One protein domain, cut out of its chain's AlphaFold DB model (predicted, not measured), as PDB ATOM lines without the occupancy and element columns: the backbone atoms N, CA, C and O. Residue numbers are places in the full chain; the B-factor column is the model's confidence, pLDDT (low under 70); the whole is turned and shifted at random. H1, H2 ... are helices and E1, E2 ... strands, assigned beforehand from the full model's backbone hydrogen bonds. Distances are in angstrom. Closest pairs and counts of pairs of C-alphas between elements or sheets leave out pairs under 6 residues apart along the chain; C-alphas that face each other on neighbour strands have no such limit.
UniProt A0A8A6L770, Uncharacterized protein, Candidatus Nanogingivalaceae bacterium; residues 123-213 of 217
ATOM      1  N   SER A 123       9.886  35.265 -24.107       78.38
ATOM      2  CA  SER A 123      10.721  34.843 -22.979       78.38
ATOM      3  C   SER A 123      10.044  35.075 -21.621       78.38
ATOM      4  O   SER A 123      10.134  34.216 -20.742       78.38
ATOM      5  N   ALA A 124       9.323  36.190 -21.444       83.44
ATOM      6  CA  ALA A 124       8.595  36.456 -20.207       83.44
ATOM      7  C   ALA A 124       7.455  35.446 -20.001       83.44
ATOM      8  O   ALA A 124       7.316  34.923 -18.898       83.44
ATOM      9  N   LEU A 125       6.702  35.127 -21.062       88.19
ATOM     10  CA  LEU A 125       5.650  34.101 -21.042       88.19
ATOM     11  C   LEU A 125       6.216  32.709 -20.747       88.19
ATOM     12  O   LEU A 125       5.665  31.970 -19.935       88.19
ATOM     13  N   HIS A 126       7.333  32.359 -21.384       87.12
ATOM     14  CA  HIS A 126       7.995  31.078 -21.181       87.12
ATOM     15  C   HIS A 126       8.429  30.901 -19.720       87.12
ATOM     16  O   HIS A 126       8.099  29.901 -19.082       87.12
ATOM     17  N   TYR A 127       9.121  31.896 -19.158       86.56
ATOM     18  CA  TYR A 127       9.588  31.823 -17.777       86.56
ATOM     19  C   TYR A 127       8.463  31.898 -16.753       86.56
ATOM     20  O   TYR A 127       8.530  31.189 -15.745       86.56
ATOM     21  N   SER A 128       7.433  32.715 -16.993       89.69
ATOM     22  CA  SER A 128       6.296  32.787 -16.079       89.69
ATOM     23  C   SER A 128       5.551  31.457 -16.031       89.69
ATOM     24  O   SER A 128       5.261  30.973 -14.941       89.69
ATOM     25  N   LYS A 129       5.341  30.804 -17.183       91.75
ATOM     26  CA  LYS A 129       4.708  29.484 -17.258       91.75
ATOM     27  C   LYS A 129       5.481  28.438 -16.456       91.75
ATOM     28  O   LYS A 129       4.886  27.751 -15.636       91.75
ATOM     29  N   ILE A 130       6.800  28.347 -16.637       89.81
ATOM     30  CA  ILE A 130       7.623  27.371 -15.904       89.81
ATOM     31  C   ILE A 130       7.584  27.633 -14.395       89.81
ATOM     32  O   ILE A 130       7.387  26.701 -13.618       89.81
ATOM     33  N   ALA A 131       7.757  28.890 -13.972       90.62
ATOM     34  CA  ALA A 131       7.736  29.237 -12.553       90.62
ATOM     35  C   ALA A 131       6.383  28.890 -11.910       90.62
ATOM     36  O   ALA A 131       6.350  28.320 -10.822       90.62
ATOM     37  N   LEU A 132       5.276  29.188 -12.597       92.31
ATOM     38  CA  LEU A 132       3.927  28.868 -12.134       92.31
ATOM     39  C   LEU A 132       3.688  27.359 -12.036       92.31
ATOM     40  O   LEU A 132       3.130  26.908 -11.039       92.31
ATOM     41  N   GLU A 133       4.117  26.576 -13.026       92.62
ATOM     42  CA  GLU A 133       3.973  25.114 -12.999       92.62
ATOM     43  C   GLU A 133       4.751  24.479 -11.841       92.62
ATOM     44  O   GLU A 133       4.222  23.622 -11.132       92.62
ATOM     45  N   GLU A 134       5.977  24.933 -11.576       91.81
ATOM     46  CA  GLU A 134       6.769  24.422 -10.454       91.81
ATOM     47  C   GLU A 134       6.172  24.814  -9.095       91.81
ATOM     48  O   GLU A 134       6.105  23.975  -8.194       91.81
ATOM     49  N   VAL A 135       5.641  26.036  -8.956       91.56
ATOM     50  CA  VAL A 135       4.889  26.438  -7.753       91.56
ATOM     51  C   VAL A 135       3.637  25.574  -7.579       91.56
ATOM     52  O   VAL A 135       3.412  25.038  -6.494       91.56
ATOM     53  N   LYS A 136       2.844  25.365  -8.639       92.62
ATOM     54  CA  LYS A 136       1.645  24.507  -8.604       92.62
ATOM     55  C   LYS A 136       1.983  23.078  -8.207       92.62
ATOM     56  O   LYS A 136       1.286  22.485  -7.388       92.62
ATOM     57  N   LYS A 137       3.056  22.527  -8.768       91.88
ATOM     58  CA  LYS A 137       3.555  21.189  -8.448       91.88
ATOM     59  C   LYS A 137       3.989  21.080  -6.992       91.88
ATOM     60  O   LYS A 137       3.705  20.062  -6.372       91.88
ATOM     61  N   HIS A 138       4.645  22.106  -6.447       89.25
ATOM     62  CA  HIS A 138       4.991  22.142  -5.029       89.25
ATOM     63  C   HIS A 138       3.728  22.153  -4.163       89.25
ATOM     64  O   HIS A 138       3.576  21.294  -3.304       89.25
ATOM     65  N   ILE A 139       2.779  23.048  -4.456       88.94
ATOM     66  CA  ILE A 139       1.527  23.176  -3.699       88.94
ATOM     67  C   ILE A 139       0.703  21.880  -3.739       88.94
ATOM     68  O   ILE A 139       0.180  21.459  -2.713       88.94
ATOM     69  N   LYS A 140       0.622  21.207  -4.895       90.19
ATOM     70  CA  LYS A 140      -0.103  19.932  -5.053       90.19
ATOM     71  C   LYS A 140       0.475  18.778  -4.232       90.19
ATOM     72  O   LYS A 140      -0.248  17.825  -3.968       90.19
ATOM     73  N   LYS A 141       1.763  18.826  -3.883       90.69
ATOM     74  CA  LYS A 141       2.420  17.781  -3.084       90.69
ATOM     75  C   LYS A 141       2.183  17.933  -1.585       90.69
ATOM     76  O   LYS A 141       2.485  17.004  -0.847       90.69
ATOM     77  N   LEU A 142       1.685  19.087  -1.144       88.31
ATOM     78  CA  LEU A 142       1.446  19.357   0.265       88.31
ATOM     79  C   LEU A 142       0.242  18.561   0.763       88.31
ATOM     80  O   LEU A 142      -0.800  18.494   0.106       88.31
ATOM     81  N   SER A 143       0.360  18.026   1.971       92.81
ATOM     82  CA  SER A 143      -0.784  17.543   2.734       92.81
ATOM     83  C   SER A 143      -1.731  18.696   3.098       92.81
ATOM     84  O   SER A 143      -1.382  19.880   3.049       92.81
ATOM     85  N   LYS A 144      -2.955  18.351   3.513       91.06
ATOM     86  CA  LYS A 144      -3.967  19.335   3.928       91.06
ATOM     87  C   LYS A 144      -3.471  20.231   5.073       91.06
ATOM     88  O   LYS A 144      -3.740  21.433   5.068       91.06
ATOM     89  N   ASP A 145      -2.716  19.661   6.009       91.81
ATOM     90  CA  ASP A 145      -2.179  20.384   7.164       91.81
ATOM     91  C   ASP A 145      -1.014  21.300   6.778       91.81
ATOM     92  O   ASP A 145      -0.956  22.447   7.226       91.81
ATOM     93  N   GLU A 146      -0.115  20.846   5.903       89.94
ATOM     94  CA  GLU A 146       0.981  21.675   5.382       89.94
ATOM     95  C   GLU A 146       0.456  22.853   4.559       89.94
ATOM     96  O   GLU A 146       0.924  23.980   4.722       89.94
ATOM     97  N   TYR A 147      -0.567  22.624   3.731       89.44
ATOM     98  CA  TYR A 147      -1.233  23.690   2.989       89.44
ATOM     99  C   TYR A 147      -1.855  24.731   3.931       89.44
ATOM    100  O   TYR A 147      -1.700  25.936   3.717       89.44
ATOM    101  N   LYS A 148      -2.537  24.283   4.995       88.25
ATOM    102  CA  LYS A 148      -3.134  25.178   5.995       88.25
ATOM    103  C   LYS A 148      -2.063  26.018   6.696       88.25
ATOM    104  O   LYS A 148      -2.210  27.237   6.750       88.25
ATOM    105  N   LYS A 149      -0.961  25.396   7.128       90.06
ATOM    106  CA  LYS A 149       0.189  26.095   7.728       90.06
ATOM    107  C   LYS A 149       0.787  27.134   6.782       90.06
ATOM    108  O   LYS A 149       1.036  28.260   7.193       90.06
ATOM    109  N   LEU A 150       0.973  26.796   5.506       87.38
ATOM    110  CA  LEU A 150       1.474  27.736   4.496       87.38
ATOM    111  C   LEU A 150       0.525  28.920   4.281       87.38
ATOM    112  O   LEU A 150       0.971  30.059   4.150       87.38
ATOM    113  N   ARG A 151      -0.789  28.676   4.283       87.50
ATOM    114  CA  ARG A 151      -1.797  29.739   4.182       87.50
ATOM    115  C   ARG A 151      -1.752  30.681   5.388       87.50
ATOM    116  O   ARG A 151      -1.827  31.894   5.205       87.50
ATOM    117  N   GLU A 152      -1.614  30.136   6.593       87.75
ATOM    118  CA  GLU A 152      -1.455  30.914   7.827       87.75
ATOM    119  C   GLU A 152      -0.146  31.714   7.816       87.75
ATOM    120  O   GLU A 152      -0.149  32.903   8.126       87.75
ATOM    121  N   GLN A 153       0.957  31.119   7.354       82.69
ATOM    122  CA  GLN A 153       2.234  31.820   7.197       82.69
ATOM    123  C   GLN A 153       2.144  32.996   6.224       82.69
ATOM    124  O   GLN A 153       2.720  34.043   6.496       82.69
ATOM    125  N   ILE A 154       1.404  32.866   5.119       86.12
ATOM    126  CA  ILE A 154       1.147  33.998   4.217       86.12
ATOM    127  C   ILE A 154       0.352  35.092   4.927       86.12
ATOM    128  O   ILE A 154       0.643  36.267   4.732       86.12
ATOM    129  N   TYR A 155      -0.640  34.731   5.742       83.25
ATOM    130  CA  TYR A 155      -1.437  35.714   6.473       83.25
ATOM    131  C   TYR A 155      -0.589  36.516   7.472       83.25
ATOM    132  O   TYR A 155      -0.767  37.724   7.589       83.25
ATOM    133  N   VAL A 156       0.363  35.859   8.143       84.00
ATOM    134  CA  VAL A 156       1.249  36.492   9.133       84.00
ATOM    135  C   VAL A 156       2.397  37.261   8.472       84.00
ATOM    136  O   VAL A 156       2.648  38.413   8.811       84.00
ATOM    137  N   ASN A 157       3.095  36.645   7.515       84.50
ATOM    138  CA  ASN A 157       4.336  37.183   6.946       84.50
ATOM    139  C   ASN A 157       4.115  37.990   5.657       84.50
ATOM    140  O   ASN A 157       5.038  38.635   5.163       84.50
ATOM    141  N   GLY A 158       2.928  37.905   5.051       83.25
ATOM    142  CA  GLY A 158       2.580  38.505   3.758       83.25
ATOM    143  C   GLY A 158       3.212  37.810   2.546       83.25
ATOM    144  O   GLY A 158       2.585  37.714   1.490       83.25
ATOM    145  N   ILE A 159       4.445  37.319   2.683       89.19
ATOM    146  CA  ILE A 159       5.217  36.652   1.633       89.19
ATOM    147  C   ILE A 159       5.843  35.382   2.202       89.19
ATOM    148  O   ILE A 159       6.424  35.388   3.285       89.19
ATOM    149  N   ILE A 160       5.773  34.303   1.431       91.44
ATOM    150  CA  ILE A 160       6.482  33.053   1.716       91.44
ATOM    151  C   ILE A 160       7.364  32.658   0.535       91.44
ATOM    152  O   ILE A 160       7.161  33.122  -0.587       91.44
ATOM    153  N   GLU A 161       8.326  31.772   0.774       92.69
ATOM    154  CA  GLU A 161       9.258  31.290  -0.243       92.69
ATOM    155  C   GLU A 161       8.986  29.824  -0.587       92.69
ATOM    156  O   GLU A 161       9.071  28.954   0.274       92.69
ATOM    157  N   ILE A 162       8.698  29.544  -1.861       90.81
ATOM    158  CA  ILE A 162       8.540  28.183  -2.384       90.81
ATOM    159  C   ILE A 162       9.773  27.811  -3.212       90.81
ATOM    160  O   ILE A 162      10.098  28.532  -4.161       90.81
ATOM    161  N   PRO A 163      10.464  26.700  -2.905       90.56
ATOM    162  CA  PRO A 163      11.586  26.238  -3.707       90.56
ATOM    163  C   PRO A 163      11.104  25.700  -5.064       90.56
ATOM    164  O   PRO A 163      10.201  24.868  -5.134       90.56
ATOM    165  N   ILE A 164      11.725  26.171  -6.146       90.06
ATOM    166  CA  ILE A 164      11.409  25.816  -7.535       90.06
ATOM    167  C   ILE A 164      12.671  25.459  -8.329       90.06
ATOM    168  O   ILE A 164      13.790  25.855  -7.978       90.06
ATOM    169  N   ILE A 165      12.482  24.722  -9.425       87.75
ATOM    170  CA  ILE A 165      13.538  24.396 -10.387       87.75
ATOM    171  C   ILE A 165      13.272  25.135 -11.700       87.75
ATOM    172  O   ILE A 165      12.338  24.820 -12.429       87.75
ATOM    173  N   LEU A 166      14.127  26.096 -12.049       80.62
ATOM    174  CA  LEU A 166      14.137  26.686 -13.394       80.62
ATOM    175  C   LEU A 166      15.217  26.048 -14.285       80.62
ATOM    176  O   LEU A 166      16.223  25.555 -13.768       80.62
ATOM    177  N   PRO A 167      15.074  26.101 -15.624       75.44
ATOM    178  CA  PRO A 167      16.102  25.638 -16.552       75.44
ATOM    179  C   PRO A 167      17.478  26.238 -16.234       75.44
ATOM    180  O   PRO A 167      17.584  27.421 -15.909       75.44
ATOM    181  N   LYS A 168      18.556  25.450 -16.371       66.38
ATOM    182  CA  LYS A 168      19.935  25.846 -15.995       66.38
ATOM    183  C   LYS A 168      20.423  27.161 -16.628       66.38
ATOM    184  O   LYS A 168      21.322  27.796 -16.088       66.38
ATOM    185  N   ARG A 169      19.843  27.581 -17.759       61.62
ATOM    186  CA  ARG A 169      20.190  28.828 -18.467       61.62
ATOM    187  C   ARG A 169      19.437  30.065 -17.955       61.62
ATOM    188  O   ARG A 169      19.750  31.179 -18.372       61.62
ATOM    189  N   THR A 170      18.473  29.907 -17.048       67.25
ATOM    190  CA  THR A 170      17.661  31.016 -16.540       67.25
ATOM    191  C   THR A 170      18.450  31.845 -15.532       67.25
ATOM    192  O   THR A 170      18.736  31.419 -14.411       67.25
ATOM    193  N   LYS A 171      18.809  33.069 -15.922       73.94
ATOM    194  CA  LYS A 171      19.480  34.024 -15.032       73.94
ATOM    195  C   LYS A 171      18.437  34.736 -14.154       73.94
ATOM    196  O   LYS A 171      17.396  35.167 -14.642       73.94
ATOM    197  N   LEU A 172      18.755  34.921 -12.867       80.38
ATOM    198  CA  LEU A 172      17.873  35.589 -11.893       80.38
ATOM    199  C   LEU A 172      17.539  37.033 -12.301       80.38
ATOM    200  O   LEU A 172      16.394  37.455 -12.193       80.38
ATOM    201  N   ILE A 173      18.531  37.779 -12.793       79.06
ATOM    202  CA  ILE A 173      18.369  39.199 -13.140       79.06
ATOM    203  C   ILE A 173      17.331  39.391 -14.268       79.06
ATOM    204  O   ILE A 173      16.402  40.177 -14.078       79.06
ATOM    205  N   PRO A 174      17.411  38.679 -15.414       79.25
ATOM    206  CA  PRO A 174      16.346  38.684 -16.416       79.25
ATOM    207  C   PRO A 174      14.973  38.314 -15.859       79.25
ATOM    208  O   PRO A 174      13.999  38.998 -16.154       79.25
ATOM    209  N   LEU A 175      14.893  37.291 -15.007       83.44
ATOM    210  CA  LEU A 175      13.631  36.842 -14.423       83.44
ATOM    211  C   LEU A 175      12.979  37.917 -13.537       83.44
ATOM    212  O   LEU A 175      11.805  38.228 -13.710       83.44
ATOM    213  N   GLN A 176      13.749  38.546 -12.643       85.06
ATOM    214  CA  GLN A 176      13.271  39.665 -11.822       85.06
ATOM    215  C   GLN A 176      12.863  40.868 -12.681       85.06
ATOM    216  O   GLN A 176      11.873  41.539 -12.390       85.06
ATOM    217  N   ARG A 177      13.589  41.126 -13.777       82.12
ATOM    218  CA  ARG A 177      13.230  42.173 -14.742       82.12
ATOM    219  C   ARG A 177      11.897  41.864 -15.427       82.12
ATOM    220  O   ARG A 177      11.080  42.771 -15.553       82.12
ATOM    221  N   HIS A 178      11.662  40.617 -15.836       86.81
ATOM    222  CA  HIS A 178      10.385  40.195 -16.413       86.81
ATOM    223  C   HIS A 178       9.243  40.309 -15.411       86.81
ATOM    224  O   HIS A 178       8.203  40.849 -15.768       86.81
ATOM    225  N   LEU A 179       9.450  39.885 -14.163       88.06
ATOM    226  CA  LEU A 179       8.450  40.005 -13.108       88.06
ATOM    227  C   LEU A 179       8.062  41.463 -12.848       88.06
ATOM    228  O   LEU A 179       6.881  41.798 -12.859       88.06
ATOM    229  N   LYS A 180       9.051  42.350 -12.682       85.50
ATOM    230  CA  LYS A 180       8.807  43.786 -12.476       85.50
ATOM    231  C   LYS A 180       8.069  44.414 -13.661       85.50
ATOM    232  O   LYS A 180       7.267  45.323 -13.474       85.50
ATOM    233  N   ARG A 181       8.360  43.948 -14.879       79.75
ATOM    234  CA  ARG A 181       7.793  44.494 -16.120       79.75
ATOM    235  C   ARG A 181       6.407  43.930 -16.447       79.75
ATOM    236  O   ARG A 181       5.590  44.658 -16.997       79.75
ATOM    237  N   TYR A 182       6.135  42.675 -16.098       86.94
ATOM    238  CA  TYR A 182       4.903  41.954 -16.433       86.94
ATOM    239  C   TYR A 182       4.328  41.198 -15.221       86.94
ATOM    240  O   TYR A 182       4.131  39.987 -15.292       86.94
ATOM    241  N   PRO A 183       4.009  41.864 -14.098       86.75
ATOM    242  CA  PRO A 183       3.609  41.172 -12.868       86.75
ATOM    243  C   PRO A 183       2.373  40.279 -13.056       86.75
ATOM    244  O   PRO A 183       2.296  39.189 -12.499       86.75
ATOM    245  N   LYS A 184       1.437  40.685 -13.928       89.12
ATOM    246  CA  LYS A 184       0.186  39.953 -14.187       89.12
ATOM    247  C   LYS A 184       0.403  38.510 -14.662       89.12
ATOM    248  O   LYS A 184      -0.352  37.635 -14.253       89.12
ATOM    249  N   ILE A 185       1.422  38.239 -15.487       90.88
ATOM    250  CA  ILE A 185       1.655  36.883 -16.026       90.88
ATOM    251  C   ILE A 185       2.373  35.949 -15.050       90.88
ATOM    252  O   ILE A 185       2.391  34.744 -15.278       90.88
ATOM    253  N   PHE A 186       2.970  36.488 -13.984       90.81
ATOM    254  CA  PHE A 186       3.607  35.717 -12.911       90.81
ATOM    255  C   PHE A 186       2.641  35.439 -11.746       90.81
ATOM    256  O   PHE A 186       3.005  34.750 -10.793       90.81
ATOM    257  N   LYS A 187       1.394  35.930 -11.839       88.88
ATOM    258  CA  LYS A 187       0.349  35.817 -10.811       88.88
ATOM    259  C   LYS A 187       0.900  36.217  -9.430       88.88
ATOM    260  O   LYS A 187       1.655  37.174  -9.329       88.88
ATOM    261  N   ASN A 188       0.541  35.500  -8.369       91.44
ATOM    262  CA  ASN A 188       0.891  35.811  -6.978       91.44
ATOM    263  C   ASN A 188       2.394  35.707  -6.651       91.44
ATOM    264  O   ASN A 188       2.760  35.807  -5.480       91.44
ATOM    265  N   ILE A 189       3.266  35.464  -7.638       93.25
ATOM    266  CA  ILE A 189       4.716  35.541  -7.460       93.25
ATOM    267  C   ILE A 189       5.110  37.019  -7.424       93.25
ATOM    268  O   ILE A 189       4.905  37.752  -8.385       93.25
ATOM    269  N   VAL A 190       5.704  37.448  -6.316       92.19
ATOM    270  CA  VAL A 190       6.121  38.835  -6.059       92.19
ATOM    271  C   VAL A 190       7.635  39.019  -6.077       92.19
ATOM    272  O   VAL A 190       8.118  40.147  -6.143       92.19
ATOM    273  N   GLY A 191       8.398  37.927  -6.096       93.25
ATOM    274  CA  GLY A 191       9.849  37.995  -6.158       93.25
ATOM    275  C   GLY A 191      10.512  36.652  -6.421       93.25
ATOM    276  O   GLY A 191       9.875  35.599  -6.453       93.25
ATOM    277  N   PHE A 192      11.826  36.711  -6.602       92.12
ATOM    278  CA  PHE A 192      12.673  35.538  -6.752       92.12
ATOM    279  C   PHE A 192      13.957  35.724  -5.956       92.12
ATOM    280  O   PHE A 192      14.599  36.777  -6.059       92.12
ATOM    281  N   ARG A 193      14.367  34.684  -5.228       89.00
ATOM    282  CA  ARG A 193      15.599  34.676  -4.432       89.00
ATOM    283  C   ARG A 193      16.416  33.429  -4.728       89.00
ATOM    284  O   ARG A 193      15.876  32.343  -4.909       89.00
ATOM    285  N   ARG A 194      17.740  33.567  -4.782       87.50
ATOM    286  CA  ARG A 194      18.624  32.398  -4.851       87.50
ATOM    287  C   ARG A 194      18.780  31.778  -3.461       87.50
ATOM    288  O   ARG A 194      19.007  32.526  -2.509       87.50
ATOM    289  N   PRO A 195      18.721  30.444  -3.337       85.12
ATOM    290  CA  PRO A 195      19.100  29.772  -2.106       85.12
ATOM    291  C   PRO A 195      20.572  30.043  -1.786       85.12
ATOM    292  O   PRO A 195      21.391  30.222  -2.695       85.12
ATOM    293  N   HIS A 196      20.927  30.028  -0.500       84.38
ATOM    294  CA  HIS A 196      22.332  30.078  -0.100       84.38
ATOM    295  C   HIS A 196      23.096  28.899  -0.700       84.38
ATOM    296  O   HIS A 196      22.549  27.800  -0.859       84.38
ATOM    297  N   ALA A 197      24.377  29.123  -1.003       79.00
ATOM    298  CA  ALA A 197      25.207  28.150  -1.700       79.00
ATOM    299  C   ALA A 197      25.247  26.777  -1.006       79.00
ATOM    300  O   ALA A 197      25.296  25.769  -1.708       79.00
ATOM    301  N   ASN A 198      25.136  26.767   0.327       81.31
ATOM    302  CA  ASN A 198      25.210  25.583   1.186       81.31
ATOM    303  C   ASN A 198      23.840  25.108   1.707       81.31
ATOM    304  O   ASN A 198      23.787  24.240   2.574       81.31
ATOM    305  N   SER A 199      22.731  25.676   1.218       82.88
ATOM    306  CA  SER A 199      21.388  25.304   1.687       82.88
ATOM    307  C   SER A 199      21.012  23.870   1.298       82.88
ATOM    308  O   SER A 199      21.326  23.413   0.196       82.88
ATOM    309  N   GLU A 200      20.289  23.173   2.178       82.94
ATOM    310  CA  GLU A 200      19.788  21.814   1.918       82.94
ATOM    311  C   GLU A 200      18.893  21.751   0.681       82.94
ATOM    312  O   GLU A 200      19.003  20.841  -0.133       82.94
ATOM    313  N   ILE A 201      18.092  22.793   0.474       82.81
ATOM    314  CA  ILE A 201      17.234  22.974  -0.700       82.81
ATOM    315  C   ILE A 201      18.049  22.894  -2.002       82.81
ATOM    316  O   ILE A 201      17.626  22.267  -2.973       82.81
ATOM    317  N   ARG A 202      19.266  23.455  -2.018       78.62
ATOM    318  CA  ARG A 202      20.161  23.367  -3.178       78.62
ATOM    319  C   ARG A 202      20.719  21.958  -3.377       78.62
ATOM    320  O   ARG A 202      20.875  21.533  -4.518       78.62
ATOM    321  N   LYS A 203      20.979  21.224  -2.288       80.62
ATOM    322  CA  LYS A 203      21.385  19.805  -2.335       80.62
ATOM    323  C   LYS A 203      20.263  18.915  -2.884       80.62
ATOM    324  O   LYS A 203      20.545  17.948  -3.578       80.62
ATOM    325  N   GLN A 204      19.007  19.290  -2.646       81.75
ATOM    326  CA  GLN A 204      17.815  18.630  -3.193       81.75
ATOM    327  C   GLN A 204      17.527  18.991  -4.668       81.75
ATOM    328  O   GLN A 204      16.555  18.510  -5.244       81.75
ATOM    329  N   GLY A 205      18.365  19.821  -5.303       81.38
ATOM    330  CA  GLY A 205      18.270  20.157  -6.729       81.38
ATOM    331  C   GLY A 205      17.472  21.425  -7.053       81.38
ATOM    332  O   GLY A 205      17.434  21.833  -8.215       81.38
ATOM    333  N   TYR A 206      16.889  22.095  -6.054       85.00
ATOM    334  CA  TYR A 206      16.217  23.381  -6.243       85.00
ATOM    335  C   TYR A 206      17.227  24.510  -6.441       85.00
ATOM    336  O   TYR A 206      18.241  24.601  -5.746       85.00
ATOM    337  N   ASN A 207      16.953  25.405  -7.388       85.94
ATOM    338  CA  ASN A 207      17.890  26.474  -7.741       85.94
ATOM    339  C   ASN A 207      17.372  27.884  -7.445       85.94
ATOM    340  O   ASN A 207      18.158  28.833  -7.522       85.94
ATOM    341  N   LEU A 208      16.096  28.021  -7.075       90.38
ATOM    342  CA  LEU A 208      15.424  29.291  -6.833       90.38
ATOM    343  C   LEU A 208      14.317  29.155  -5.790       90.38
ATOM    344  O   LEU A 208      13.694  28.109  -5.668       90.38
ATOM    345  N   TYR A 209      14.050  30.248  -5.088       91.50
ATOM    346  CA  TYR A 209      12.818  30.473  -4.350       91.50
ATOM    347  C   TYR A 209      11.925  31.417  -5.147       91.50
ATOM    348  O   TYR A 209      12.372  32.499  -5.542       91.50
ATOM    349  N   ALA A 210      10.672  31.024  -5.357       92.44
ATOM    350  CA  ALA A 210       9.601  31.927  -5.745       92.44
ATOM    351  C   ALA A 210       8.984  32.520  -4.476       92.44
ATOM    352  O   ALA A 210       8.503  31.788  -3.614       92.44
ATOM    353  N   GLN A 211       9.004  33.842  -4.362       93.75
ATOM    354  CA  GLN A 211       8.322  34.556  -3.291       93.75
ATOM    355  C   GLN A 211       6.867  34.743  -3.694       93.75
ATOM    356  O   GLN A 211       6.612  35.360  -4.728       93.75
ATOM    357  N   ILE A 212       5.927  34.213  -2.914       92.75
ATOM    358  CA  ILE A 212       4.496  34.281  -3.221       92.75
ATOM    359  C   ILE A 212       3.711  34.950  -2.098       92.75
ATOM    360  O   ILE A 212       4.046  34.793  -0.927       92.75
ATOM    361  N   ASN A 213       2.653  35.674  -2.462       90.44
ATOM    362  CA  ASN A 213       1.795  36.379  -1.504       90.44
ATOM    363  C   ASN A 213       0.382  35.785  -1.367       90.44
ATOM    364  O   ASN A 213      -0.389  36.236  -0.526       90.44
TER     365      ASN A 213
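What this domain is: This is residues 123 to 213 of the 217 residues of an uncharacterized protein of Candidatus Nanogingivalaceae bacterium (UniProt A0A8A6L770). A small antiparallel sheet of three strands, with E3 between E1 and E2, makes a wall with helices over one face: the long helix H1 crosses over E1 and E3, and H3 covers the edge strand E2 on that same face. H2 turns off the end of H1 toward the start of E1, the short H4 packs on the first part of H1, and the short H5 sits in the loop between E2 and E3. The 91 residues printed hold five named helices and three named strands in the order H1 H2 E1 H3 H4 E2 H5 E3, with sheet order E1 - E3 - E2, and the class is mixed, helices and strands. The whole is compact, with a radius of gyration of the C-alphas of 13.0 A and spans of 36 by 31 by 21 A.

Where its parts are: H1, residues 123 to 141, begins at C-alpha 123 (10.721, 34.843, -22.979) and is 27.5 A long. H2, residues 144 to 157, is 19.9 A long. E1, residues 160 to 164, is 12.7 A long and begins at C-alpha 160 (6.482, 33.053, 1.716). H3, residues 172 to 181, is 14.1 A long, and H4 is residues 183 to 186. E2, residues 189 to 193, is 11.3 A long. H5 is residues 200 to 203. E3, residues 208 to 212, is 12.5 A long and ends at C-alpha 212 (4.496, 34.281, -3.221).

How they stand to each other: E1 and E3 are antiparallel neighbours, with N 162 and O 210 2.9 A apart, within hydrogen-bond range. E3 and E2 are antiparallel too, with N 209 and O 193 at 2.8 A. H1 is on the sheet at a height of 9.9 A and runs across the strands, over E1 and E3; the closest C-alphas of H1 and E1 are those of Glu 134 and Ile 164, 5.7 A. H3 lies over E2 at a height of 9.0 A, along the strands, at 20 degrees to E2 on the local plane. H1 and H3 touch, at Ala 124 and His 178, C-alphas 5.6 A apart, about perpendicular at 80 degrees. H1 touches H4, at C-alphas 128 and 186, 5.1 A. H1 and H2 are close but not clearly touching, with C-alphas 139 and 147 7.3 A apart. H2 is on the sheet, its Ile 154 C-alpha 6.0 A from that of Ile 160 in E1. H5 only grazes the sheet, with residues 201 to 202. E1, H3 H4 and E2 form a split strand-helix-strand unit, two strands running the same way with E3 between them, its crossover right-handed. In H1, H2 and H3 every O i to N i+4 pair is within hydrogen-bond range; H4 and H5 are too short for such a pair.

The domain as a whole: The C-alphas of Ser 123 and Asp 145 are the two farthest apart, 35.8 A. The printed part has no cut, and no link is long. The mean pLDDT of the printed part is 86.5, and residues 168 to 170 are under 70.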